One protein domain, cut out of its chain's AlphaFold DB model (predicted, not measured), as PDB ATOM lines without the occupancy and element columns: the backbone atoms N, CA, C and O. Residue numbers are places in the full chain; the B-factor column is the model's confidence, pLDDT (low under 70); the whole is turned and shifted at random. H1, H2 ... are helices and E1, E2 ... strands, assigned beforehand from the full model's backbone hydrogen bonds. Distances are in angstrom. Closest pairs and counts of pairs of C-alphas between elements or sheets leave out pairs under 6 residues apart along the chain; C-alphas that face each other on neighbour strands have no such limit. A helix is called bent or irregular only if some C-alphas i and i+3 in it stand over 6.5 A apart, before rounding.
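Overview. This is residues 619 to 777 of the 795 residues of the protein "Sulfatase domain-containing protein" of Chlamydomonas eustigma (UniProt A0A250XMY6). A four-stranded antiparallel sheet forms a wall, and one long helix, H2, crosses one of its faces. The short helices H4 and H6 pack on H2, H3 meets the end of H2 only at a corner, H1 sits beside the sheet's edge at E4, and long loops join the strands. The printed part has 159 residues, with four named strands and then six named helices along it, E1 E2 E3 E4 H1 H2 H3 H4 H5 H6; under half of the residues are in named elements. The class is mixed, helices and strands, and the sheet's order is E1 - E2 - E3 - E4. The whole is compact, with a radius of gyration of the C-alphas of 16.3 A and spans of 45 by 33 by 25 A.

Along the chain. E1, residues 619 to 623, begins with C-alpha 619 at (-54.990, -30.697, -41.129) and is 13.8 A long. E2, residues 636 to 644, and E3, residues 659 to 667, are each 26.6 A long; E4, residues 680 to 686, is 20.5 A. H1 is residues 698 to 701, 5.1 A. H2, residues 705 to 721, runs 24.4 A from C-alpha 705 at (-33.243, -25.087, -30.462). H3 is residues 727 to 730, 5.2 A; H4 residues 732 to 736, 6.3 A; H5 residues 745 to 748, 4.9 A. H6, residues 751 to 757, 9.6 A, ends with C-alpha 757 at (-36.140, -35.423, -38.230); it is irregular, C-alphas 752 and 755 being 7.3 A apart.

Arrangement. The strands make a meander, each the antiparallel neighbour of the one before. N 621 and O 639 are 2.9 A apart between E1 and E2, N 642 and O 661 2.8 A between E2 and E3, and N 666 and O 681 2.8 A between E3 and E4, each within hydrogen-bond range. H2 is on the sheet at a height of 9.1 A, with H1 on the same face, and runs only just across the strands, at 61 degrees to E2 on the local plane. The closest C-alphas of E2 and H2, Val 640 and Leu 718, are 5.8 A apart. H1 is over none of the strands; its Ala 701 and Ala 707 of H2 are the closest C-alphas of these touching helices, 4.5 A. H2, the hub, also touches H4, closest C-alphas Ala 720 and Pro 732 at 5.9 A, and H6, Glu 712 and Tyr 757 at 5.9 A, the latter at a steep tilt of 46 degrees, the same way. H3 and H2 only just touch, with 3 pairs of C-alphas within 8 A, and only at the corner; the closest are Met 721 and Cys 729, 6.0 A. H5 only grazes the sheet, with residues 745 to 746. Every O i to N i+4 pair is within hydrogen-bond range in H2 and H4; in H6 1 of 3 is, beside 3 of 4 O i to N i+3 pairs, and H1, H3 and H5 are too short for an O i to N i+4 pair.

Size, cuts and confidence. The farthest C-alphas, Glu 629 and Thr 752, are 48.6 A apart. The printed part has no cut. The links E1 to E2, E2 to E3, E3 to E4 and E4 to H1 are long. The mean pLDDT of the printed part is 85.3; it is under 70 in residues 627 to 631, 652 to 657, 670 to 678 and 774 to 777.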
ATOM      1  N   ILE A 619     -54.276 -31.041 -39.894       94.69
ATOM      2  CA  ILE A 619     -54.990 -30.697 -41.129       94.69
ATOM      3  C   ILE A 619     -53.970 -30.293 -42.204       94.69
ATOM      4  O   ILE A 619     -53.022 -29.558 -41.924       94.69
ATOM      5  N   MET A 620     -54.190 -30.765 -43.432       95.50
ATOM      6  CA  MET A 620     -53.458 -30.363 -44.636       95.50
ATOM      7  C   MET A 620     -54.242 -29.284 -45.387       95.50
ATOM      8  O   MET A 620     -55.448 -29.431 -45.581       95.50
ATOM      9  N   ILE A 621     -53.551 -28.230 -45.814       96.81
ATOM     10  CA  ILE A 621     -54.080 -27.078 -46.553       96.81
ATOM     11  C   ILE A 621     -53.208 -26.886 -47.803       96.81
ATOM     12  O   ILE A 621     -51.987 -26.803 -47.698       96.81
ATOM     13  N   GLU A 622     -53.794 -26.817 -48.995       93.75
ATOM     14  CA  GLU A 622     -53.055 -26.780 -50.262       93.75
ATOM     15  C   GLU A 622     -53.771 -25.976 -51.356       93.75
ATOM     16  O   GLU A 622     -54.985 -25.784 -51.309       93.75
ATOM     17  N   GLY A 623     -53.020 -25.481 -52.346       91.38
ATOM     18  CA  GLY A 623     -53.583 -24.682 -53.432       91.38
ATOM     19  C   GLY A 623     -52.672 -24.532 -54.653       91.38
ATOM     20  O   GLY A 623     -51.462 -24.339 -54.525       91.38
ATOM     21  N   TRP A 624     -53.282 -24.574 -55.845       87.75
ATOM     22  CA  TRP A 624     -52.638 -24.367 -57.149       87.75
ATOM     23  C   TRP A 624     -53.425 -23.338 -57.963       87.75
ATOM     24  O   TRP A 624     -54.578 -23.580 -58.323       87.75
ATOM     25  N   LEU A 625     -52.838 -22.162 -58.203       80.19
ATOM     26  CA  LEU A 625     -53.615 -20.960 -58.539       80.19
ATOM     27  C   LEU A 625     -53.378 -20.472 -59.985       80.19
ATOM     28  O   LEU A 625     -52.592 -19.565 -60.268       80.19
ATOM     29  N   ASP A 626     -54.148 -21.067 -60.905       71.06
ATOM     30  CA  ASP A 626     -54.210 -20.799 -62.363       71.06
ATOM     31  C   ASP A 626     -54.908 -19.475 -62.746       71.06
ATOM     32  O   ASP A 626     -55.160 -19.166 -63.912       71.06
ATOM     33  N   VAL A 627     -55.283 -18.666 -61.758       64.00
ATOM     34  CA  VAL A 627     -56.121 -17.478 -61.940       64.00
ATOM     35  C   VAL A 627     -55.312 -16.287 -62.479       64.00
ATOM     36  O   VAL A 627     -54.908 -15.407 -61.719       64.00
ATOM     37  N   ASN A 628     -55.102 -16.271 -63.805       59.09
ATOM     38  CA  ASN A 628     -54.303 -15.306 -64.595       59.09
ATOM     39  C   ASN A 628     -54.466 -13.818 -64.214       59.09
ATOM     40  O   ASN A 628     -53.505 -13.061 -64.305       59.09
ATOM     41  N   GLU A 629     -55.658 -13.383 -63.795       51.19
ATOM     42  CA  GLU A 629     -55.952 -11.971 -63.484       51.19
ATOM     43  C   GLU A 629     -55.912 -11.643 -61.978       51.19
ATOM     44  O   GLU A 629     -55.985 -10.475 -61.587       51.19
ATOM     45  N   SER A 630     -55.782 -12.650 -61.114       60.06
ATOM     46  CA  SER A 630     -55.904 -12.507 -59.657       60.06
ATOM     47  C   SER A 630     -54.672 -11.898 -58.974       60.06
ATOM     48  O   SER A 630     -53.610 -11.681 -59.561       60.06
ATOM     49  N   THR A 631     -54.818 -11.677 -57.672       67.31
ATOM     50  CA  THR A 631     -53.750 -11.480 -56.683       67.31
ATOM     51  C   THR A 631     -52.724 -12.627 -56.667       67.31
ATOM     52  O   THR A 631     -51.543 -12.402 -56.389       67.31
ATOM     53  N   PHE A 632     -53.137 -13.853 -57.006       75.94
ATOM     54  CA  PHE A 632     -52.434 -15.092 -56.658       75.94
ATOM     55  C   PHE A 632     -51.910 -15.909 -57.851       75.94
ATOM     56  O   PHE A 632     -51.529 -17.062 -57.678       75.94
ATOM     57  N   TYR A 633     -51.845 -15.337 -59.058       76.94
ATOM     58  CA  TYR A 633     -51.397 -16.080 -60.243       76.94
ATOM     59  C   TYR A 633     -50.038 -16.779 -60.045       76.94
ATOM     60  O   TYR A 633     -49.050 -16.123 -59.698       76.94
ATOM     61  N   ARG A 634     -50.005 -18.102 -60.281       76.81
ATOM     62  CA  ARG A 634     -48.851 -19.007 -60.071       76.81
ATOM     63  C   ARG A 634     -48.276 -19.000 -58.648       76.81
ATOM     64  O   ARG A 634     -47.127 -19.391 -58.464       76.81
ATOM     65  N   LYS A 635     -49.049 -18.576 -57.648       83.50
ATOM     66  CA  LYS A 635     -48.682 -18.701 -56.234       83.50
ATOM     67  C   LYS A 635     -49.335 -19.963 -55.695       83.50
ATOM     68  O   LYS A 635     -50.532 -19.978 -55.435       83.50
ATOM     69  N   ASN A 636     -48.552 -21.025 -55.576       88.56
ATOM     70  CA  ASN A 636     -49.025 -22.283 -55.002       88.56
ATOM     71  C   ASN A 636     -48.602 -22.352 -53.538       88.56
ATOM     72  O   ASN A 636     -47.637 -21.695 -53.149       88.56
ATOM     73  N   TYR A 637     -49.263 -23.177 -52.740       92.44
ATOM     74  CA  TYR A 637     -48.823 -23.451 -51.377       92.44
ATOM     75  C   TYR A 637     -49.197 -24.857 -50.938       92.44
ATOM     76  O   TYR A 637     -50.141 -25.466 -51.444       92.44
ATOM     77  N   ARG A 638     -48.455 -25.336 -49.943       93.69
ATOM     78  CA  ARG A 638     -48.883 -26.397 -49.037       93.69
ATOM     79  C   ARG A 638     -48.576 -25.966 -47.611       93.69
ATOM     80  O   ARG A 638     -47.558 -25.326 -47.354       93.69
ATOM     81  N   SER A 639     -49.477 -26.288 -46.700       96.88
ATOM     82  CA  SER A 639     -49.430 -25.887 -45.305       96.88
ATOM     83  C   SER A 639     -49.987 -26.998 -44.426       96.88
ATOM     84  O   SER A 639     -50.943 -27.677 -44.805       96.88
ATOM     85  N   VAL A 640     -49.399 -27.181 -43.248       97.19
ATOM     86  CA  VAL A 640     -49.950 -28.054 -42.206       97.19
ATOM     87  C   VAL A 640     -50.325 -27.235 -40.987       97.19
ATOM     88  O   VAL A 640     -49.539 -26.422 -40.495       97.19
ATOM     89  N   ARG A 641     -51.537 -27.484 -40.496       96.62
ATOM     90  CA  ARG A 641     -52.076 -26.934 -39.255       96.62
ATOM     91  C   ARG A 641     -52.104 -28.057 -38.221       96.62
ATOM     92  O   ARG A 641     -52.840 -29.027 -38.392       96.62
ATOM     93  N   VAL A 642     -51.275 -27.942 -37.187       95.81
ATOM     94  CA  VAL A 642     -51.028 -28.989 -36.185       95.81
ATOM     95  C   VAL A 642     -51.322 -28.451 -34.787       95.81
ATOM     96  O   VAL A 642     -50.667 -27.507 -34.348       95.81
ATOM     97  N   CYS A 643     -52.295 -29.025 -34.077       91.88
ATOM     98  CA  CYS A 643     -52.638 -28.622 -32.708       91.88
ATOM     99  C   CYS A 643     -51.976 -29.531 -31.665       91.88
ATOM    100  O   CYS A 643     -51.851 -30.735 -31.866       91.88
ATOM    101  N   SER A 644     -51.536 -28.951 -30.546       89.19
ATOM    102  CA  SER A 644     -50.784 -29.656 -29.506       89.19
ATOM    103  C   SER A 644     -50.915 -28.970 -28.139       89.19
ATOM    104  O   SER A 644     -51.044 -27.744 -28.083       89.19
ATOM    105  N   PRO A 645     -50.815 -29.719 -27.023       86.69
ATOM    106  CA  PRO A 645     -50.624 -29.152 -25.686       86.69
ATOM    107  C   PRO A 645     -49.198 -28.622 -25.426       86.69
ATOM    108  O   PRO A 645     -48.924 -28.143 -24.326       86.69
ATOM    109  N   VAL A 646     -48.265 -28.717 -26.388       87.94
ATOM    110  CA  VAL A 646     -46.913 -28.145 -26.256       87.94
ATOM    111  C   VAL A 646     -46.884 -26.693 -26.714       87.94
ATOM    112  O   VAL A 646     -47.292 -26.369 -27.826       87.94
ATOM    113  N   PHE A 647     -46.309 -25.835 -25.873       89.94
ATOM    114  CA  PHE A 647     -46.137 -24.409 -26.131       89.94
ATOM    115  C   PHE A 647     -44.662 -24.110 -26.410       89.94
ATOM    116  O   PHE A 647     -43.820 -24.226 -25.521       89.94
ATOM    117  N   VAL A 648     -44.343 -23.747 -27.655       92.62
ATOM    118  CA  VAL A 648     -42.960 -23.522 -28.121       92.62
ATOM    119  C   VAL A 648     -42.542 -22.050 -28.040       92.62
ATOM    120  O   VAL A 648     -41.382 -21.765 -27.755       92.62
ATOM    121  N   PHE A 649     -43.475 -21.111 -28.243       90.44
ATOM    122  CA  PHE A 649     -43.215 -19.661 -28.161       90.44
ATOM    123  C   PHE A 649     -43.942 -18.960 -26.999       90.44
ATOM    124  O   PHE A 649     -43.780 -17.752 -26.820       90.44
ATOM    125  N   GLY A 650     -44.750 -19.693 -26.227       80.69
ATOM    126  CA  GLY A 650     -45.565 -19.181 -25.123       80.69
ATOM    127  C   GLY A 650     -45.479 -20.058 -23.872       80.69
ATOM    128  O   GLY A 650     -44.566 -20.863 -23.724       80.69
ATOM    129  N   SER A 651     -46.440 -19.908 -22.958       72.56
ATOM    130  CA  SER A 651     -46.490 -20.648 -21.686       72.56
ATOM    131  C   SER A 651     -47.871 -21.248 -21.441       72.56
ATOM    132  O   SER A 651     -48.857 -20.737 -21.958       72.56
ATOM    133  N   SER A 652     -47.980 -22.286 -20.609       64.44
ATOM    134  CA  SER A 652     -49.271 -22.923 -20.291       64.44
ATOM    135  C   SER A 652     -50.285 -21.991 -19.614       64.44
ATOM    136  O   SER A 652     -51.483 -22.224 -19.711       64.44
ATOM    137  N   SER A 653     -49.837 -20.895 -18.995       64.31
ATOM    138  CA  SER A 653     -50.700 -19.810 -18.502       64.31
ATOM    139  C   SER A 653     -51.326 -18.942 -19.603       64.31
ATOM    140  O   SER A 653     -52.197 -18.129 -19.306       64.31
ATOM    141  N   THR A 654     -50.885 -19.073 -20.857       66.81
ATOM    142  CA  THR A 654     -51.340 -18.258 -21.996       66.81
ATOM    143  C   THR A 654     -52.483 -18.909 -22.787       66.81
ATOM    144  O   THR A 654     -53.220 -18.198 -23.462       66.81
ATOM    145  N   TYR A 655     -52.673 -20.231 -22.692       62.75
ATOM    146  CA  TYR A 655     -53.614 -20.979 -23.539       62.75
ATOM    147  C   TYR A 655     -54.460 -21.969 -22.728       62.75
ATOM    148  O   TYR A 655     -53.982 -22.580 -21.773       62.75
ATOM    149  N   GLN A 656     -55.705 -22.203 -23.147       60.00
ATOM    150  CA  GLN A 656     -56.583 -23.203 -22.529       60.00
ATOM    151  C   GLN A 656     -56.283 -24.613 -23.066       60.00
ATOM    152  O   GLN A 656     -57.030 -25.170 -23.860       60.00
ATOM    153  N   GLY A 657     -55.166 -25.196 -22.627       67.56
ATOM    154  CA  GLY A 657     -54.838 -26.614 -22.828       67.56
ATOM    155  C   GLY A 657     -54.186 -26.988 -24.166       67.56
ATOM    156  O   GLY A 657     -53.383 -27.914 -24.177       67.56
ATOM    157  N   MET A 658     -54.452 -26.263 -25.258       81.75
ATOM    158  CA  MET A 658     -53.782 -26.453 -26.556       81.75
ATOM    159  C   MET A 658     -53.457 -25.126 -27.256       81.75
ATOM    160  O   MET A 658     -54.140 -24.121 -27.064       81.75
ATOM    161  N   THR A 659     -52.432 -25.148 -28.111       88.75
ATOM    162  CA  THR A 659     -52.220 -24.173 -29.196       88.75
ATOM    163  C   THR A 659     -52.172 -24.906 -30.538       88.75
ATOM    164  O   THR A 659     -52.154 -26.138 -30.581       88.75
ATOM    165  N   CYS A 660     -52.163 -24.167 -31.646       92.81
ATOM    166  CA  CYS A 660     -52.043 -24.727 -32.987       92.81
ATOM    167  C   CYS A 660     -50.958 -24.009 -33.784       92.81
ATOM    168  O   CYS A 660     -50.962 -22.785 -33.900       92.81
ATOM    169  N   TYR A 661     -50.053 -24.783 -34.368       97.06
ATOM    170  CA  TYR A 661     -49.006 -24.309 -35.257       97.06
ATOM    171  C   TYR A 661     -49.467 -24.407 -36.703       97.06
ATOM    172  O   TYR A 661     -49.981 -25.448 -37.106       97.06
ATOM    173  N   LYS A 662     -49.263 -23.350 -37.494       97.81
ATOM    174  CA  LYS A 662     -49.435 -23.406 -38.950       97.81
ATOM    175  C   LYS A 662     -48.099 -23.140 -39.628       97.81
ATOM    176  O   LYS A 662     -47.467 -22.117 -39.365       97.81
ATOM    177  N   TYR A 663     -47.652 -24.097 -40.436       98.06
ATOM    178  CA  TYR A 663     -46.392 -24.046 -41.175       98.06
ATOM    179  C   TYR A 663     -46.681 -24.133 -42.667       98.06
ATOM    180  O   TYR A 663     -47.184 -25.155 -43.134       98.06
ATOM    181  N   THR A 664     -46.371 -23.063 -43.398       96.56
ATOM    182  CA  THR A 664     -46.711 -22.895 -44.816       96.56
ATOM    183  C   THR A 664     -45.448 -22.793 -45.660       96.56
ATOM    184  O   THR A 664     -44.543 -22.019 -45.348       96.56
ATOM    185  N   VAL A 665     -45.422 -23.525 -46.773       94.00
ATOM    186  CA  VAL A 665     -44.454 -23.351 -47.857       94.00
ATOM    187  C   VAL A 665     -45.201 -22.804 -49.069       94.00
ATOM    188  O   VAL A 665     -46.113 -23.448 -49.588       94.00
ATOM    189  N   TRP A 666     -44.810 -21.615 -49.518       91.12
ATOM    190  CA  TRP A 666     -45.303 -20.955 -50.725       91.12
ATOM    191  C   TRP A 666     -44.334 -21.159 -51.888       91.12
ATOM    192  O   TRP A 666     -43.133 -20.932 -51.740       91.12
ATOM    193  N   CYS A 667     -44.866 -21.472 -53.066       87.06
ATOM    194  CA  CYS A 667     -44.166 -21.320 -54.336       87.06
ATOM    195  C   CYS A 667     -44.373 -19.901 -54.872       87.06
ATOM    196  O   CYS A 667     -45.515 -19.500 -55.114       87.06
ATOM    197  N   ILE A 668     -43.288 -19.161 -55.111       82.69
ATOM    198  CA  ILE A 668     -43.327 -17.815 -55.699       82.69
ATOM    199  C   ILE A 668     -42.513 -17.803 -57.008       82.69
ATOM    200  O   ILE A 668     -41.340 -18.182 -57.009       82.69
ATOM    201  N   PRO A 669     -43.084 -17.363 -58.147       75.00
ATOM    202  CA  PRO A 669     -42.355 -17.299 -59.411       75.00
ATOM    203  C   PRO A 669     -41.351 -16.130 -59.425       75.00
ATOM    204  O   PRO A 669     -41.733 -14.966 -59.308       75.00
ATOM    205  N   ALA A 670     -40.067 -16.439 -59.648       62.94
ATOM    206  CA  ALA A 670     -38.928 -15.519 -59.479       62.94
ATOM    207  C   ALA A 670     -38.988 -14.191 -60.275       62.94
ATOM    208  O   ALA A 670     -38.364 -13.201 -59.893       62.94
ATOM    209  N   ASN A 671     -39.769 -14.124 -61.358       53.59
ATOM    210  CA  ASN A 671     -39.804 -12.960 -62.254       53.59
ATOM    211  C   ASN A 671     -40.792 -11.855 -61.833       53.59
ATOM    212  O   ASN A 671     -41.000 -10.913 -62.592       53.59
ATOM    213  N   ALA A 672     -41.417 -11.945 -60.655       53.66
ATOM    214  CA  ALA A 672     -42.390 -10.941 -60.220       53.66
ATOM    215  C   ALA A 672     -41.749  -9.600 -59.782       53.66
ATOM    216  O   ALA A 672     -42.345  -8.551 -60.013       53.66
ATOM    217  N   TYR A 673     -40.552  -9.621 -59.169       51.88
ATOM    218  CA  TYR A 673     -39.933  -8.440 -58.520       51.88
ATOM    219  C   TYR A 673     -38.396  -8.347 -58.665       51.88
ATOM    220  O   TYR A 673     -37.738  -7.725 -57.836       51.88
ATOM    221  N   ASN A 674     -37.798  -8.960 -59.697       48.03
ATOM    222  CA  ASN A 674     -36.332  -9.055 -59.876       48.03
ATOM    223  C   ASN A 674     -35.584  -9.671 -58.668       48.03
ATOM    224  O   ASN A 674     -34.424  -9.349 -58.411       48.03
ATOM    225  N   ILE A 675     -36.241 -10.566 -57.923       51.56
ATOM    226  CA  ILE A 675     -35.641 -11.284 -56.793       51.56
ATOM    227  C   ILE A 675     -35.099 -12.613 -57.313       51.56
ATOM    228  O   ILE A 675     -35.866 -13.511 -57.657       51.56
ATOM    229  N   LEU A 676     -33.774 -12.742 -57.347       45.03
ATOM    230  CA  LEU A 676     -33.119 -14.014 -57.638       45.03
ATOM    231  C   LEU A 676     -33.453 -15.063 -56.551       45.03
ATOM    232  O   LEU A 676     -33.612 -14.748 -55.367       45.03
ATOM    233  N   ASP A 677     -33.557 -16.313 -56.996       47.97
ATOM    234  CA  ASP A 677     -33.483 -17.575 -56.241       47.97
ATOM    235  C   ASP A 677     -34.559 -17.923 -55.184       47.97
ATOM    236  O   ASP A 677     -34.677 -19.093 -54.819       47.97
ATOM    237  N   ASN A 678     -35.409 -16.997 -54.724       57.16
ATOM    238  CA  ASN A 678     -36.433 -17.301 -53.701       57.16
ATOM    239  C   ASN A 678     -37.716 -17.946 -54.269       57.16
ATOM    240  O   ASN A 678     -38.807 -17.389 -54.176       57.16
ATOM    241  N   LEU A 679     -37.579 -19.153 -54.827       73.06
ATOM    242  CA  LEU A 679     -38.694 -19.983 -55.307       73.06
ATOM    243  C   LEU A 679     -39.630 -20.453 -54.178       73.06
ATOM    244  O   LEU A 679     -40.832 -20.589 -54.395       73.06
ATOM    245  N   ASN A 680     -39.072 -20.720 -52.993       85.12
ATOM    246  CA  ASN A 680     -39.795 -21.213 -51.823       85.12
ATOM    247  C   ASN A 680     -39.740 -20.179 -50.694       85.12
ATOM    248  O   ASN A 680     -38.653 -19.815 -50.239       85.12
ATOM    249  N   PHE A 681     -40.904 -19.730 -50.228       89.56
ATOM    250  CA  PHE A 681     -41.039 -18.837 -49.079       89.56
ATOM    251  C   PHE A 681     -41.762 -19.555 -47.938       89.56
ATOM    252  O   PHE A 681     -42.724 -20.283 -48.166       89.56
ATOM    253  N   PHE A 682     -41.270 -19.369 -46.716       93.25
ATOM    254  CA  PHE A 682     -41.616 -20.192 -45.560       93.25
ATOM    255  C   PHE A 682     -42.252 -19.351 -44.461       93.25
ATOM    256  O   PHE A 682     -41.744 -18.277 -44.121       93.25
ATOM    257  N   GLU A 683     -43.325 -19.870 -43.870       96.44
ATOM    258  CA  GLU A 683     -44.048 -19.215 -42.784       96.44
ATOM    259  C   GLU A 683     -44.295 -20.153 -41.616       96.44
ATOM    260  O   GLU A 683     -44.526 -21.346 -41.802       96.44
ATOM    261  N   LEU A 684     -44.248 -19.599 -40.405       98.06
ATOM    262  CA  LEU A 684     -44.583 -20.303 -39.175       98.06
ATOM    263  C   LEU A 684     -45.353 -19.372 -38.241       98.06
ATOM    264  O   LEU A 684     -44.827 -18.330 -37.843       98.06
ATOM    265  N   TYR A 685     -46.542 -19.803 -37.832       97.50
ATOM    266  CA  TYR A 685     -47.408 -19.088 -36.900       97.50
ATOM    267  C   TYR A 685     -47.777 -19.969 -35.700       97.50
ATOM    268  O   TYR A 685     -48.031 -21.164 -35.851       97.50
ATOM    269  N   ASP A 686     -47.809 -19.366 -34.509       95.12
ATOM    270  CA  ASP A 686     -48.386 -19.938 -33.282       95.12
ATOM    271  C   ASP A 686     -49.776 -19.316 -33.132       95.12
ATOM    272  O   ASP A 686     -49.900 -18.209 -32.612       95.12
ATOM    273  N   LEU A 687     -50.809 -19.979 -33.653       92.75
ATOM    274  CA  LEU A 687     -52.155 -19.410 -33.799       92.75
ATOM    275  C   LEU A 687     -52.848 -19.130 -32.454       92.75
ATOM    276  O   LEU A 687     -53.886 -18.478 -32.430       92.75
ATOM    277  N   GLY A 688     -52.298 -19.602 -31.330       89.31
ATOM    278  CA  GLY A 688     -52.765 -19.223 -29.995       89.31
ATOM    279  C   GLY A 688     -52.170 -17.904 -29.478       89.31
ATOM    280  O   GLY A 688     -52.801 -17.241 -28.660       89.31
ATOM    281  N   LEU A 689     -50.990 -17.497 -29.965       91.19
ATOM    282  CA  LEU A 689     -50.402 -16.170 -29.703       91.19
ATOM    283  C   LEU A 689     -50.731 -15.155 -30.800       91.19
ATOM    284  O   LEU A 689     -50.760 -13.954 -30.550       91.19
ATOM    285  N   ASP A 690     -50.901 -15.649 -32.023       93.06
ATOM    286  CA  ASP A 690     -51.023 -14.869 -33.247       93.06
ATOM    287  C   ASP A 690     -52.126 -15.452 -34.155       93.06
ATOM    288  O   ASP A 690     -51.841 -15.950 -35.246       93.06
ATOM    289  N   PRO A 691     -53.400 -15.425 -33.709       92.00
ATOM    290  CA  PRO A 691     -54.546 -15.934 -34.474       92.00
ATOM    291  C   PRO A 691     -54.861 -15.116 -35.739       92.00
ATOM    292  O   PRO A 691     -55.801 -15.455 -36.450       92.00
ATOM    293  N   TYR A 692     -54.103 -14.044 -35.986       94.50
ATOM    294  CA  TYR A 692     -54.212 -13.138 -37.133       94.50
ATOM    295  C   TYR A 692     -52.955 -13.180 -38.023       94.50
ATOM    296  O   TYR A 692     -52.792 -12.337 -38.899       94.50
ATOM    297  N   GLU A 693     -52.044 -14.130 -37.782       96.12
ATOM    298  CA  GLU A 693     -50.904 -14.449 -38.653       96.12
ATOM    299  C   GLU A 693     -50.016 -13.232 -39.016       96.12
ATOM    300  O   GLU A 693     -49.499 -13.089 -40.129       96.12
ATOM    301  N   LEU A 694     -49.810 -12.335 -38.045       94.62
ATOM    302  CA  LEU A 694     -49.082 -11.072 -38.208       94.62
ATOM    303  C   LEU A 694     -47.551 -11.226 -38.164       94.62
ATOM    304  O   LEU A 694     -46.823 -10.439 -38.767       94.62
ATOM    305  N   ASN A 695     -47.045 -12.215 -37.428       94.25
ATOM    306  CA  ASN A 695     -45.638 -12.356 -37.064       94.25
ATOM    307  C   ASN A 695     -45.100 -13.701 -37.558       94.25
ATOM    308  O   ASN A 695     -45.040 -14.670 -36.803       94.25
ATOM    309  N   ASN A 696     -44.663 -13.771 -38.818       95.62
ATOM    310  CA  ASN A 696     -44.021 -14.971 -39.358       95.62
ATOM    311  C   ASN A 696     -42.739 -15.298 -38.557       95.62
ATOM    312  O   ASN A 696     -41.708 -14.628 -38.680       95.62
ATOM    313  N   ARG A 697     -42.800 -16.351 -37.735       96.12
ATOM    314  CA  ARG A 697     -41.737 -16.748 -36.798       96.12
ATOM    315  C   ARG A 697     -40.632 -17.580 -37.440       96.12
ATOM    316  O   ARG A 697     -39.633 -17.831 -36.772       96.12
ATOM    317  N   TYR A 698     -40.756 -18.004 -38.701       96.12
ATOM    318  CA  TYR A 698     -39.888 -19.030 -39.300       96.12
ATOM    319  C   TYR A 698     -38.388 -18.715 -39.159       96.12
ATOM    320  O   TYR A 698     -37.622 -19.524 -38.636       96.12
ATOM    321  N   ARG A 699     -37.961 -17.499 -39.528       94.12
ATOM    322  CA  ARG A 699     -36.546 -17.086 -39.416       94.12
ATOM    323  C   ARG A 699     -36.053 -16.970 -37.968       94.12
ATOM    324  O   ARG A 699     -34.867 -17.167 -37.731       94.12
ATOM    325  N   GLN A 700     -36.935 -16.663 -37.014       94.00
ATOM    326  CA  GLN A 700     -36.606 -16.629 -35.585       94.00
ATOM    327  C   GLN A 700     -36.498 -18.050 -35.011       94.00
ATOM    328  O   GLN A 700     -35.595 -18.331 -34.227       94.00
ATOM    329  N   ALA A 701     -37.392 -18.948 -35.435       94.94
ATOM    330  CA  ALA A 701     -37.463 -20.329 -34.977       94.94
ATOM    331  C   ALA A 701     -36.168 -21.100 -35.262       94.94
ATOM    332  O   ALA A 701     -35.640 -21.761 -34.373       94.94
ATOM    333  N   LEU A 702     -35.590 -20.928 -36.456       94.88
ATOM    334  CA  LEU A 702     -34.317 -21.553 -36.846       94.88
ATOM    335  C   LEU A 702     -33.115 -21.172 -35.952       94.88
ATOM    336  O   LEU A 702     -32.098 -21.861 -35.992       94.88
ATOM    337  N   LEU A 703     -33.219 -20.106 -35.148       95.06
ATOM    338  CA  LEU A 703     -32.175 -19.646 -34.221       95.06
ATOM    339  C   LEU A 703     -32.370 -20.146 -32.775       95.06
ATOM    340  O   LEU A 703     -31.526 -19.881 -31.921       95.06
ATOM    341  N   GLN A 704     -33.470 -20.846 -32.476       94.19
ATOM    342  CA  GLN A 704     -33.827 -21.303 -31.129       94.19
ATOM    343  C   GLN A 704     -34.006 -22.833 -31.133       94.19
ATOM    344  O   GLN A 704     -34.860 -23.315 -31.872       94.19
ATOM    345  N   PRO A 705     -33.273 -23.625 -30.321       93.75
ATOM    346  CA  PRO A 705     -33.243 -25.087 -30.462       93.75
ATOM    347  C   PRO A 705     -34.617 -25.779 -30.496       93.75
ATOM    348  O   PRO A 705     -34.878 -26.562 -31.407       93.75
ATOM    349  N   LEU A 706     -35.524 -25.447 -29.569       93.50
ATOM    350  CA  LEU A 706     -36.868 -26.042 -29.516       93.50
ATOM    351  C   LEU A 706     -37.758 -25.612 -30.697       93.50
ATOM    352  O   LEU A 706     -38.534 -26.411 -31.213       93.50
ATOM    353  N   ALA A 707     -37.629 -24.370 -31.163       95.81
ATOM    354  CA  ALA A 707     -38.411 -23.869 -32.291       95.81
ATOM    355  C   ALA A 707     -37.868 -24.353 -33.648       95.81
ATOM    356  O   ALA A 707     -38.643 -24.576 -34.575       95.81
ATOM    357  N   LYS A 708     -36.557 -24.596 -33.757       96.25
ATOM    358  CA  LYS A 708     -35.944 -25.307 -34.886       96.25
ATOM    359  C   LYS A 708     -36.414 -26.763 -34.924       96.25
ATOM    360  O   LYS A 708     -36.845 -27.217 -35.978       96.25
ATOM    361  N   SER A 709     -36.420 -27.442 -33.773       96.12
ATOM    362  CA  SER A 709     -36.988 -28.789 -33.622       96.12
ATOM    363  C   SER A 709     -38.451 -28.824 -34.094       96.12
ATOM    364  O   SER A 709     -38.787 -29.620 -34.971       96.12
ATOM    365  N   LEU A 710     -39.297 -27.884 -33.646       97.50
ATOM    366  CA  LEU A 710     -40.672 -27.718 -34.143       97.50
ATOM    367  C   LEU A 710     -40.745 -27.593 -35.675       97.50
ATOM    368  O   LEU A 710     -41.535 -28.303 -36.295       97.50
ATOM    369  N   VAL A 711     -39.929 -26.729 -36.292       97.38
ATOM    370  CA  VAL A 711     -39.894 -26.567 -37.760       97.38
ATOM    371  C   VAL A 711     -39.562 -27.885 -38.463       97.38
ATOM    372  O   VAL A 711     -40.222 -28.223 -39.439       97.38
ATOM    373  N   GLU A 712     -38.602 -28.661 -37.958       96.00
ATOM    374  CA  GLU A 712     -38.224 -29.961 -38.534       96.00
ATOM    375  C   GLU A 712     -39.375 -30.981 -38.467       96.00
ATOM    376  O   GLU A 712     -39.615 -31.705 -39.436       96.00
ATOM    377  N   ARG A 713     -40.149 -30.996 -37.368       96.69
ATOM    378  CA  ARG A 713     -41.335 -31.864 -37.223       96.69
ATOM    379  C   ARG A 713     -42.468 -31.439 -38.153       96.69
ATOM    380  O   ARG A 713     -43.007 -32.281 -38.867       96.69
ATOM    381  N   LEU A 714     -42.815 -30.150 -38.172       97.19
ATOM    382  CA  LEU A 714     -43.879 -29.623 -39.037       97.19
ATOM    383  C   LEU A 714     -43.529 -29.799 -40.520       97.19
ATOM    384  O   LEU A 714     -44.393 -30.156 -41.315       97.19
ATOM    385  N   ASN A 715     -42.254 -29.639 -40.882       94.25
ATOM    386  CA  ASN A 715     -41.750 -29.963 -42.209       94.25
ATOM    387  C   ASN A 715     -41.915 -31.449 -42.555       94.25
ATOM    388  O   ASN A 715     -42.432 -31.765 -43.621       94.25
ATOM    389  N   ALA A 716     -41.520 -32.365 -41.670       93.25
ATOM    390  CA  ALA A 716     -41.659 -33.797 -41.926       93.25
ATOM    391  C   ALA A 716     -43.129 -34.231 -42.072       93.25
ATOM    392  O   ALA A 716     -43.446 -35.040 -42.944       93.25
ATOM    393  N   VAL A 717     -44.039 -33.653 -41.278       94.00
ATOM    394  CA  VAL A 717     -45.490 -33.863 -41.423       94.00
ATOM    395  C   VAL A 717     -46.012 -33.277 -42.735       94.00
ATOM    396  O   VAL A 717     -46.811 -33.931 -43.399       94.00
ATOM    397  N   LEU A 718     -45.532 -32.104 -43.160       93.69
ATOM    398  CA  LEU A 718     -45.860 -31.530 -44.468       93.69
ATOM    399  C   LEU A 718     -45.399 -32.446 -45.613       93.69
ATOM    400  O   LEU A 718     -46.182 -32.720 -46.518       93.69
ATOM    401  N   THR A 719     -44.174 -32.978 -45.545       88.88
ATOM    402  CA  THR A 719     -43.657 -33.958 -46.514       88.88
ATOM    403  C   THR A 719     -44.485 -35.246 -46.508       88.88
ATOM    404  O   THR A 719     -44.774 -35.766 -47.579       88.88
ATOM    405  N   ALA A 720     -44.929 -35.746 -45.350       88.75
ATOM    406  CA  ALA A 720     -45.791 -36.931 -45.281       88.75
ATOM    407  C   ALA A 720     -47.198 -36.674 -45.862       88.75
ATOM    408  O   ALA A 720     -47.706 -37.488 -46.630       88.75
ATOM    409  N   MET A 721     -47.814 -35.531 -45.536       91.19
ATOM    410  CA  MET A 721     -49.156 -35.147 -46.003       91.19
ATOM    411  C   MET A 721     -49.198 -34.706 -47.474       91.19
ATOM    412  O   MET A 721     -50.263 -34.748 -48.081       91.19
ATOM    413  N   ALA A 722     -48.068 -34.307 -48.066       87.75
ATOM    414  CA  ALA A 722     -47.971 -33.908 -49.474       87.75
ATOM    415  C   ALA A 722     -48.192 -35.062 -50.474       87.75
ATOM    416  O   ALA A 722     -48.548 -34.805 -51.622       87.75
ATOM    417  N   TYR A 723     -47.997 -36.313 -50.044       84.00
ATOM    418  CA  TYR A 723     -48.082 -37.518 -50.887       84.00
ATOM    419  C   TYR A 723     -48.967 -38.607 -50.266       84.00
ATOM    420  O   TYR A 723     -48.864 -39.785 -50.615       84.00
ATOM    421  N   CYS A 724     -49.780 -38.242 -49.275       88.12
ATOM    422  CA  CYS A 724     -50.533 -39.209 -48.497       88.12
ATOM    423  C   CYS A 724     -51.710 -39.780 -49.302       88.12
ATOM    424  O   CYS A 724     -52.253 -39.117 -50.178       88.12
ATOM    425  N   GLN A 725     -52.149 -40.998 -48.975       88.75
ATOM    426  CA  GLN A 725     -53.408 -41.571 -49.460       88.75
ATOM    427  C   GLN A 725     -54.036 -42.438 -48.372       88.75
ATOM    428  O   GLN A 725     -53.365 -43.267 -47.751       88.75
ATOM    429  N   GLY A 726     -55.337 -42.278 -48.150       89.25
ATOM    430  CA  GLY A 726     -56.125 -43.165 -47.309       89.25
ATOM    431  C   GLY A 726     -55.595 -43.243 -45.870       89.25
ATOM    432  O   GLY A 726     -55.687 -42.267 -45.123       89.25
ATOM    433  N   PRO A 727     -55.060 -44.395 -45.408       85.94
ATOM    434  CA  PRO A 727     -54.440 -44.519 -44.086       85.94
ATOM    435  C   PRO A 727     -53.398 -43.440 -43.744       85.94
ATOM    436  O   PRO A 727     -53.436 -42.933 -42.626       85.94
ATOM    437  N   SER A 728     -52.510 -43.047 -44.668       85.75
ATOM    438  CA  SER A 728     -51.433 -42.096 -44.336       85.75
ATOM    439  C   SER A 728     -51.932 -40.658 -44.170       85.75
ATOM    440  O   SER A 728     -51.451 -39.955 -43.286       85.75
ATOM    441  N   CYS A 729     -52.975 -40.240 -44.902       90.12
ATOM    442  CA  CYS A 729     -53.610 -38.926 -44.699       90.12
ATOM    443  C   CYS A 729     -54.371 -38.821 -43.373       90.12
ATOM    444  O   CYS A 729     -54.625 -37.723 -42.871       90.12
ATOM    445  N   ARG A 730     -54.770 -39.972 -42.826       88.88
ATOM    446  CA  ARG A 730     -55.493 -40.092 -41.556       88.88
ATOM    447  C   ARG A 730     -54.546 -40.202 -40.361       88.88
ATOM    448  O   ARG A 730     -54.974 -39.941 -39.242       88.88
ATOM    449  N   ASN A 731     -53.279 -40.566 -40.581       87.88
ATOM    450  CA  ASN A 731     -52.253 -40.597 -39.541       87.88
ATOM    451  C   ASN A 731     -50.828 -40.356 -40.109       87.88
ATOM    452  O   ASN A 731     -50.085 -41.316 -40.361       87.88
ATOM    453  N   PRO A 732     -50.406 -39.088 -40.289       90.50
ATOM    454  CA  PRO A 732     -49.050 -38.770 -40.738       90.50
ATOM    455  C   PRO A 732     -47.979 -39.166 -39.711       90.50
ATOM    456  O   PRO A 732     -46.891 -39.586 -40.100       90.50
ATOM    457  N   TRP A 733     -48.279 -39.124 -38.409       91.56
ATOM    458  CA  TRP A 733     -47.325 -39.508 -37.362       91.56
ATOM    459  C   TRP A 733     -46.937 -40.983 -37.429       91.56
ATOM    460  O   TRP A 733     -45.753 -41.288 -37.382       91.56
ATOM    461  N   ARG A 734     -47.899 -41.887 -37.656       87.38
ATOM    462  CA  ARG A 734     -47.632 -43.315 -37.914       87.38
ATOM    463  C   ARG A 734     -47.068 -43.598 -39.305       87.38
ATOM    464  O   ARG A 734     -46.531 -44.678 -39.520       87.38
ATOM    465  N   THR A 735     -47.164 -42.649 -40.234       86.44
ATOM    466  CA  THR A 735     -46.449 -42.724 -41.520       86.44
ATOM    467  C   THR A 735     -44.959 -42.424 -41.319       86.44
ATOM    468  O   THR A 735     -44.120 -43.103 -41.899       86.44
ATOM    469  N   LEU A 736     -44.631 -41.465 -40.443       88.44
ATOM    470  CA  LEU A 736     -43.257 -41.112 -40.060       88.44
ATOM    471  C   LEU A 736     -42.628 -42.104 -39.063       88.44
ATOM    472  O   LEU A 736     -41.450 -42.420 -39.186       88.44
ATOM    473  N   HIS A 737     -43.406 -42.616 -38.103       89.81
ATOM    474  CA  HIS A 737     -42.972 -43.571 -37.071       89.81
ATOM    475  C   HIS A 737     -43.902 -44.798 -37.041       89.81
ATOM    476  O   HIS A 737     -44.815 -44.877 -36.210       89.81
ATOM    477  N   PRO A 738     -43.707 -45.776 -37.951       86.38
ATOM    478  CA  PRO A 738     -44.570 -46.958 -38.049       86.38
ATOM    479  C   PRO A 738     -44.558 -47.861 -36.808       86.38
ATOM    480  O   PRO A 738     -45.517 -48.595 -36.576       86.38
ATOM    481  N   ASP A 739     -43.502 -47.790 -35.989       86.12
ATOM    482  CA  ASP A 739     -43.392 -48.504 -34.710       86.12
ATOM    483  C   ASP A 739     -44.383 -47.991 -33.645       86.12
ATOM    484  O   ASP A 739     -44.754 -48.724 -32.728       86.12
ATOM    485  N   GLY A 740     -44.864 -46.754 -33.797       86.06
ATOM    486  CA  GLY A 740     -45.766 -46.093 -32.866       86.06
ATOM    487  C   GLY A 740     -45.111 -45.333 -31.724       86.06
ATOM    488  O   GLY A 740     -45.828 -44.931 -30.804       86.06
ATOM    489  N   SER A 741     -43.798 -45.100 -31.792       89.12
ATOM    490  CA  SER A 741     -43.076 -44.245 -30.841       89.12
ATOM    491  C   SER A 741     -43.565 -42.790 -30.844       89.12
ATOM    492  O   SER A 741     -43.455 -42.111 -29.827       89.12
ATOM    493  N   VAL A 742     -44.170 -42.338 -31.950       91.38
ATOM    494  CA  VAL A 742     -44.773 -41.009 -32.115       91.38
ATOM    495  C   VAL A 742     -46.197 -41.132 -32.662       91.38
ATOM    496  O   VAL A 742     -46.445 -41.815 -33.656       91.38
ATOM    497  N   ASN A 743     -47.143 -40.445 -32.022       88.88
ATOM    498  CA  ASN A 743     -48.570 -40.456 -32.370       88.88
ATOM    499  C   ASN A 743     -49.149 -39.046 -32.564       88.88
ATOM    500  O   ASN A 743     -50.279 -38.919 -33.029       88.88
ATOM    501  N   ASN A 744     -48.405 -38.013 -32.162       91.25
ATOM    502  CA  ASN A 744     -48.800 -36.605 -32.146       91.25
ATOM    503  C   ASN A 744     -47.544 -35.702 -32.030       91.25
ATOM    504  O   ASN A 744     -46.436 -36.197 -31.798       91.25
ATOM    505  N   LEU A 745     -47.708 -34.375 -32.121       93.75
ATOM    506  CA  LEU A 745     -46.588 -33.418 -32.023       93.75
ATOM    507  C   LEU A 745     -45.858 -33.389 -30.657       93.75
ATOM    508  O   LEU A 745     -44.665 -33.085 -30.630       93.75
ATOM    509  N   LEU A 746     -46.523 -33.692 -29.532       92.12
ATOM    510  CA  LEU A 746     -45.874 -33.766 -28.209       92.12
ATOM    511  C   LEU A 746     -44.856 -34.914 -28.171       92.12
ATOM    512  O   LEU A 746     -43.712 -34.683 -27.785       92.12
ATOM    513  N   ASP A 747     -45.243 -36.110 -28.625       93.69
ATOM    514  CA  ASP A 747     -44.334 -37.259 -28.730       93.69
ATOM    515  C   ASP A 747     -43.143 -36.913 -29.652       93.69
ATOM    516  O   ASP A 747     -41.976 -37.120 -29.313       93.69
ATOM    517  N   ALA A 748     -43.445 -36.316 -30.814       95.12
ATOM    518  CA  ALA A 748     -42.471 -36.004 -31.858       95.12
ATOM    519  C   ALA A 748     -41.364 -35.041 -31.401       95.12
ATOM    520  O   ALA A 748     -40.230 -35.131 -31.877       95.12
ATOM    521  N   LEU A 749     -41.681 -34.106 -30.498       95.31
ATOM    522  CA  LEU A 749     -40.749 -33.100 -29.978       95.31
ATOM    523  C   LEU A 749     -39.737 -33.651 -28.957       95.31
ATOM    524  O   LEU A 749     -38.847 -32.909 -28.539       95.31
ATOM    525  N   SER A 750     -39.799 -34.937 -28.592       95.25
ATOM    526  CA  SER A 750     -38.705 -35.570 -27.848       95.25
ATOM    527  C   SER A 750     -37.408 -35.560 -28.670       95.25
ATOM    528  O   SER A 750     -37.384 -35.948 -29.845       95.25
ATOM    529  N   SER A 751     -36.302 -35.155 -28.038       95.06
ATOM    530  CA  SER A 751     -34.980 -35.068 -28.674       95.06
ATOM    531  C   SER A 751     -34.407 -36.429 -29.087       95.06
ATOM    532  O   SER A 751     -33.522 -36.499 -29.937       95.06
ATOM    533  N   THR A 752     -34.974 -37.530 -28.581       95.81
ATOM    534  CA  THR A 752     -34.714 -38.894 -29.077       95.81
ATOM    535  C   THR A 752     -34.974 -39.045 -30.577       95.81
ATOM    536  O   THR A 752     -34.343 -39.886 -31.212       95.81
ATOM    537  N   HIS A 753     -35.855 -38.221 -31.157       95.38
ATOM    538  CA  HIS A 753     -36.178 -38.236 -32.586       95.38
ATOM    539  C   HIS A 753     -35.460 -37.135 -33.395       95.38
ATOM    540  O   HIS A 753     -35.581 -37.130 -34.620       95.38
ATOM    541  N   ASP A 754     -34.670 -36.242 -32.772       95.00
ATOM    542  CA  ASP A 754     -33.889 -35.217 -33.500       95.00
ATOM    543  C   ASP A 754     -33.000 -35.816 -34.614       95.00
ATOM    544  O   ASP A 754     -32.985 -35.260 -35.717       95.00
ATOM    545  N   PRO A 755     -32.307 -36.964 -34.423       94.19
ATOM    546  CA  PRO A 755     -31.495 -37.562 -35.484       94.19
ATOM    547  C   PRO A 755     -32.307 -38.024 -36.699       94.19
ATOM    548  O   PRO A 755     -31.776 -38.014 -37.801       94.19
ATOM    549  N   PHE A 756     -33.572 -38.418 -36.511       93.31
ATOM    550  CA  PHE A 756     -34.473 -38.819 -37.595       93.31
ATOM    551  C   PHE A 756     -34.995 -37.590 -38.345       93.31
ATOM    552  O   PHE A 756     -34.820 -37.476 -39.556       93.31
ATOM    553  N   TYR A 757     -35.564 -36.623 -37.619       93.06
ATOM    554  CA  TYR A 757     -36.140 -35.423 -38.230       93.06
ATOM    555  C   TYR A 757     -35.096 -34.549 -38.942       93.06
ATOM    556  O   TYR A 757     -35.402 -33.977 -39.983       93.06
ATOM    557  N   SER A 758     -33.853 -34.501 -38.452       89.81
ATOM    558  CA  SER A 758     -32.758 -33.761 -39.104       89.81
ATOM    559  C   SER A 758     -32.224 -34.389 -40.403       89.81
ATOM    560  O   SER A 758     -31.436 -33.743 -41.095       89.81
ATOM    561  N   GLN A 759     -32.637 -35.615 -40.750       88.25
ATOM    562  CA  GLN A 759     -32.270 -36.295 -42.004       88.25
ATOM    563  C   GLN A 759     -33.333 -36.163 -43.107       88.25
ATOM    564  O   GLN A 759     -33.051 -36.484 -44.260       88.25
ATOM    565  N   ILE A 760     -34.537 -35.689 -42.775       86.88
ATOM    566  CA  ILE A 760     -35.635 -35.514 -43.731       86.88
ATOM    567  C   ILE A 760     -35.402 -34.256 -44.574       86.88
ATOM    568  O   ILE A 760     -35.164 -33.168 -44.047       86.88
ATOM    569  N   THR A 761     -35.521 -34.384 -45.895       83.50
ATOM    570  CA  THR A 761     -35.430 -33.251 -46.821       83.50
ATOM    571  C   THR A 761     -36.578 -32.272 -46.575       83.50
ATOM    572  O   THR A 761     -37.739 -32.665 -46.417       83.50
ATOM    573  N   ASN A 762     -36.277 -30.971 -46.574       84.38
ATOM    574  CA  ASN A 762     -37.315 -29.952 -46.460       84.38
ATOM    575  C   ASN A 762     -38.268 -29.984 -47.662       84.38
ATOM    576  O   ASN A 762     -37.816 -30.009 -48.809       84.38
ATOM    577  N   PHE A 763     -39.578 -29.933 -47.403       86.19
ATOM    578  CA  PHE A 763     -40.566 -29.790 -48.466       86.19
ATOM    579  C   PHE A 763     -40.328 -28.472 -49.214       86.19
ATOM    580  O   PHE A 763     -40.179 -27.406 -48.609       86.19
ATOM    581  N   GLY A 764     -40.314 -28.545 -50.542       83.94
ATOM    582  CA  GLY A 764     -40.122 -27.389 -51.401       83.94
ATOM    583  C   GLY A 764     -40.544 -27.684 -52.833       83.94
ATOM    584  O   GLY A 764     -40.253 -28.743 -53.390       83.94
ATOM    585  N   PHE A 765     -41.212 -26.717 -53.447       81.50
ATOM    586  CA  PHE A 765     -41.573 -26.761 -54.854       81.50
ATOM    587  C   PHE A 765     -40.323 -26.646 -55.728       81.50
ATOM    588  O   PHE A 765     -39.431 -25.840 -55.450       81.50
ATOM    589  N   LYS A 766     -40.285 -27.407 -56.829       79.50
ATOM    590  CA  LYS A 766     -39.238 -27.293 -57.863       79.50
ATOM    591  C   LYS A 766     -39.576 -26.282 -58.958       79.50
ATOM    592  O   LYS A 766     -38.666 -25.765 -59.596       79.50
ATOM    593  N   TYR A 767     -40.860 -25.975 -59.159       78.44
ATOM    594  CA  TYR A 767     -41.328 -24.838 -59.954       78.44
ATOM    595  C   TYR A 767     -42.803 -24.521 -59.670       78.44
ATOM    596  O   TYR A 767     -43.571 -25.396 -59.268       78.44
ATOM    597  N   CYS A 768     -43.225 -23.281 -59.935       81.81
ATOM    598  CA  CYS A 768     -44.617 -22.865 -59.751       81.81
ATOM    599  C   CYS A 768     -45.433 -23.104 -61.029       81.81
ATOM    600  O   CYS A 768     -45.556 -22.237 -61.899       81.81
ATOM    601  N   SER A 769     -45.961 -24.326 -61.148       79.44
ATOM    602  CA  SER A 769     -47.011 -24.681 -62.112       79.44
ATOM    603  C   SER A 769     -48.285 -23.864 -61.853       79.44
ATOM    604  O   SER A 769     -48.508 -23.434 -60.727       79.44
ATOM    605  N   THR A 770     -49.159 -23.683 -62.846       76.44
ATOM    606  CA  THR A 770     -50.514 -23.160 -62.581       76.44
ATOM    607  C   THR A 770     -51.488 -24.225 -62.064       76.44
ATOM    608  O   THR A 770     -52.539 -23.886 -61.533       76.44
ATOM    609  N   TYR A 771     -51.142 -25.505 -62.207       77.06
ATOM    610  CA  TYR A 771     -52.003 -26.654 -61.923       77.06
ATOM    611  C   TYR A 771     -51.236 -27.760 -61.196       77.06
ATOM    612  O   TYR A 771     -50.007 -27.846 -61.319       77.06
ATOM    613  N   TYR A 772     -51.947 -28.622 -60.465       82.00
ATOM    614  CA  TYR A 772     -51.329 -29.807 -59.881       82.00
ATOM    615  C   TYR A 772     -50.933 -30.816 -60.959       82.00
ATOM    616  O   TYR A 772     -51.691 -31.103 -61.882       82.00
ATOM    617  N   ASN A 773     -49.734 -31.369 -60.826       74.12
ATOM    618  CA  ASN A 773     -49.261 -32.483 -61.631       74.12
ATOM    619  C   ASN A 773     -48.328 -33.318 -60.739       74.12
ATOM    620  O   ASN A 773     -47.266 -32.804 -60.371       74.12
ATOM    621  N   PRO A 774     -48.689 -34.570 -60.399       67.00
ATOM    622  CA  PRO A 774     -47.938 -35.386 -59.443       67.00
ATOM    623  C   PRO A 774     -46.506 -35.707 -59.902       67.00
ATOM    624  O   PRO A 774     -45.646 -35.971 -59.075       67.00
ATOM    625  N   ILE A 775     -46.196 -35.611 -61.201       63.84
ATOM    626  CA  ILE A 775     -44.837 -35.849 -61.732       63.84
ATOM    627  C   ILE A 775     -43.840 -34.766 -61.259       63.84
ATOM    628  O   ILE A 775     -42.631 -34.992 -61.218       63.84
ATOM    629  N   ASN A 776     -44.335 -33.590 -60.865       59.59
ATOM    630  CA  ASN A 776     -43.516 -32.503 -60.311       59.59
ATOM    631  C   ASN A 776     -43.205 -32.693 -58.821       59.59
ATOM    632  O   ASN A 776     -42.352 -31.998 -58.260       59.59
ATOM    633  N   ASP A 777     -43.950 -33.591 -58.190       62.50
ATOM    634  CA  ASP A 777     -44.163 -33.698 -56.760       62.50
ATOM    635  C   ASP A 777     -43.202 -34.770 -56.226       62.50
ATOM    636  O   ASP A 777     -43.531 -35.938 -56.031       62.50
TER     637      ASP A 777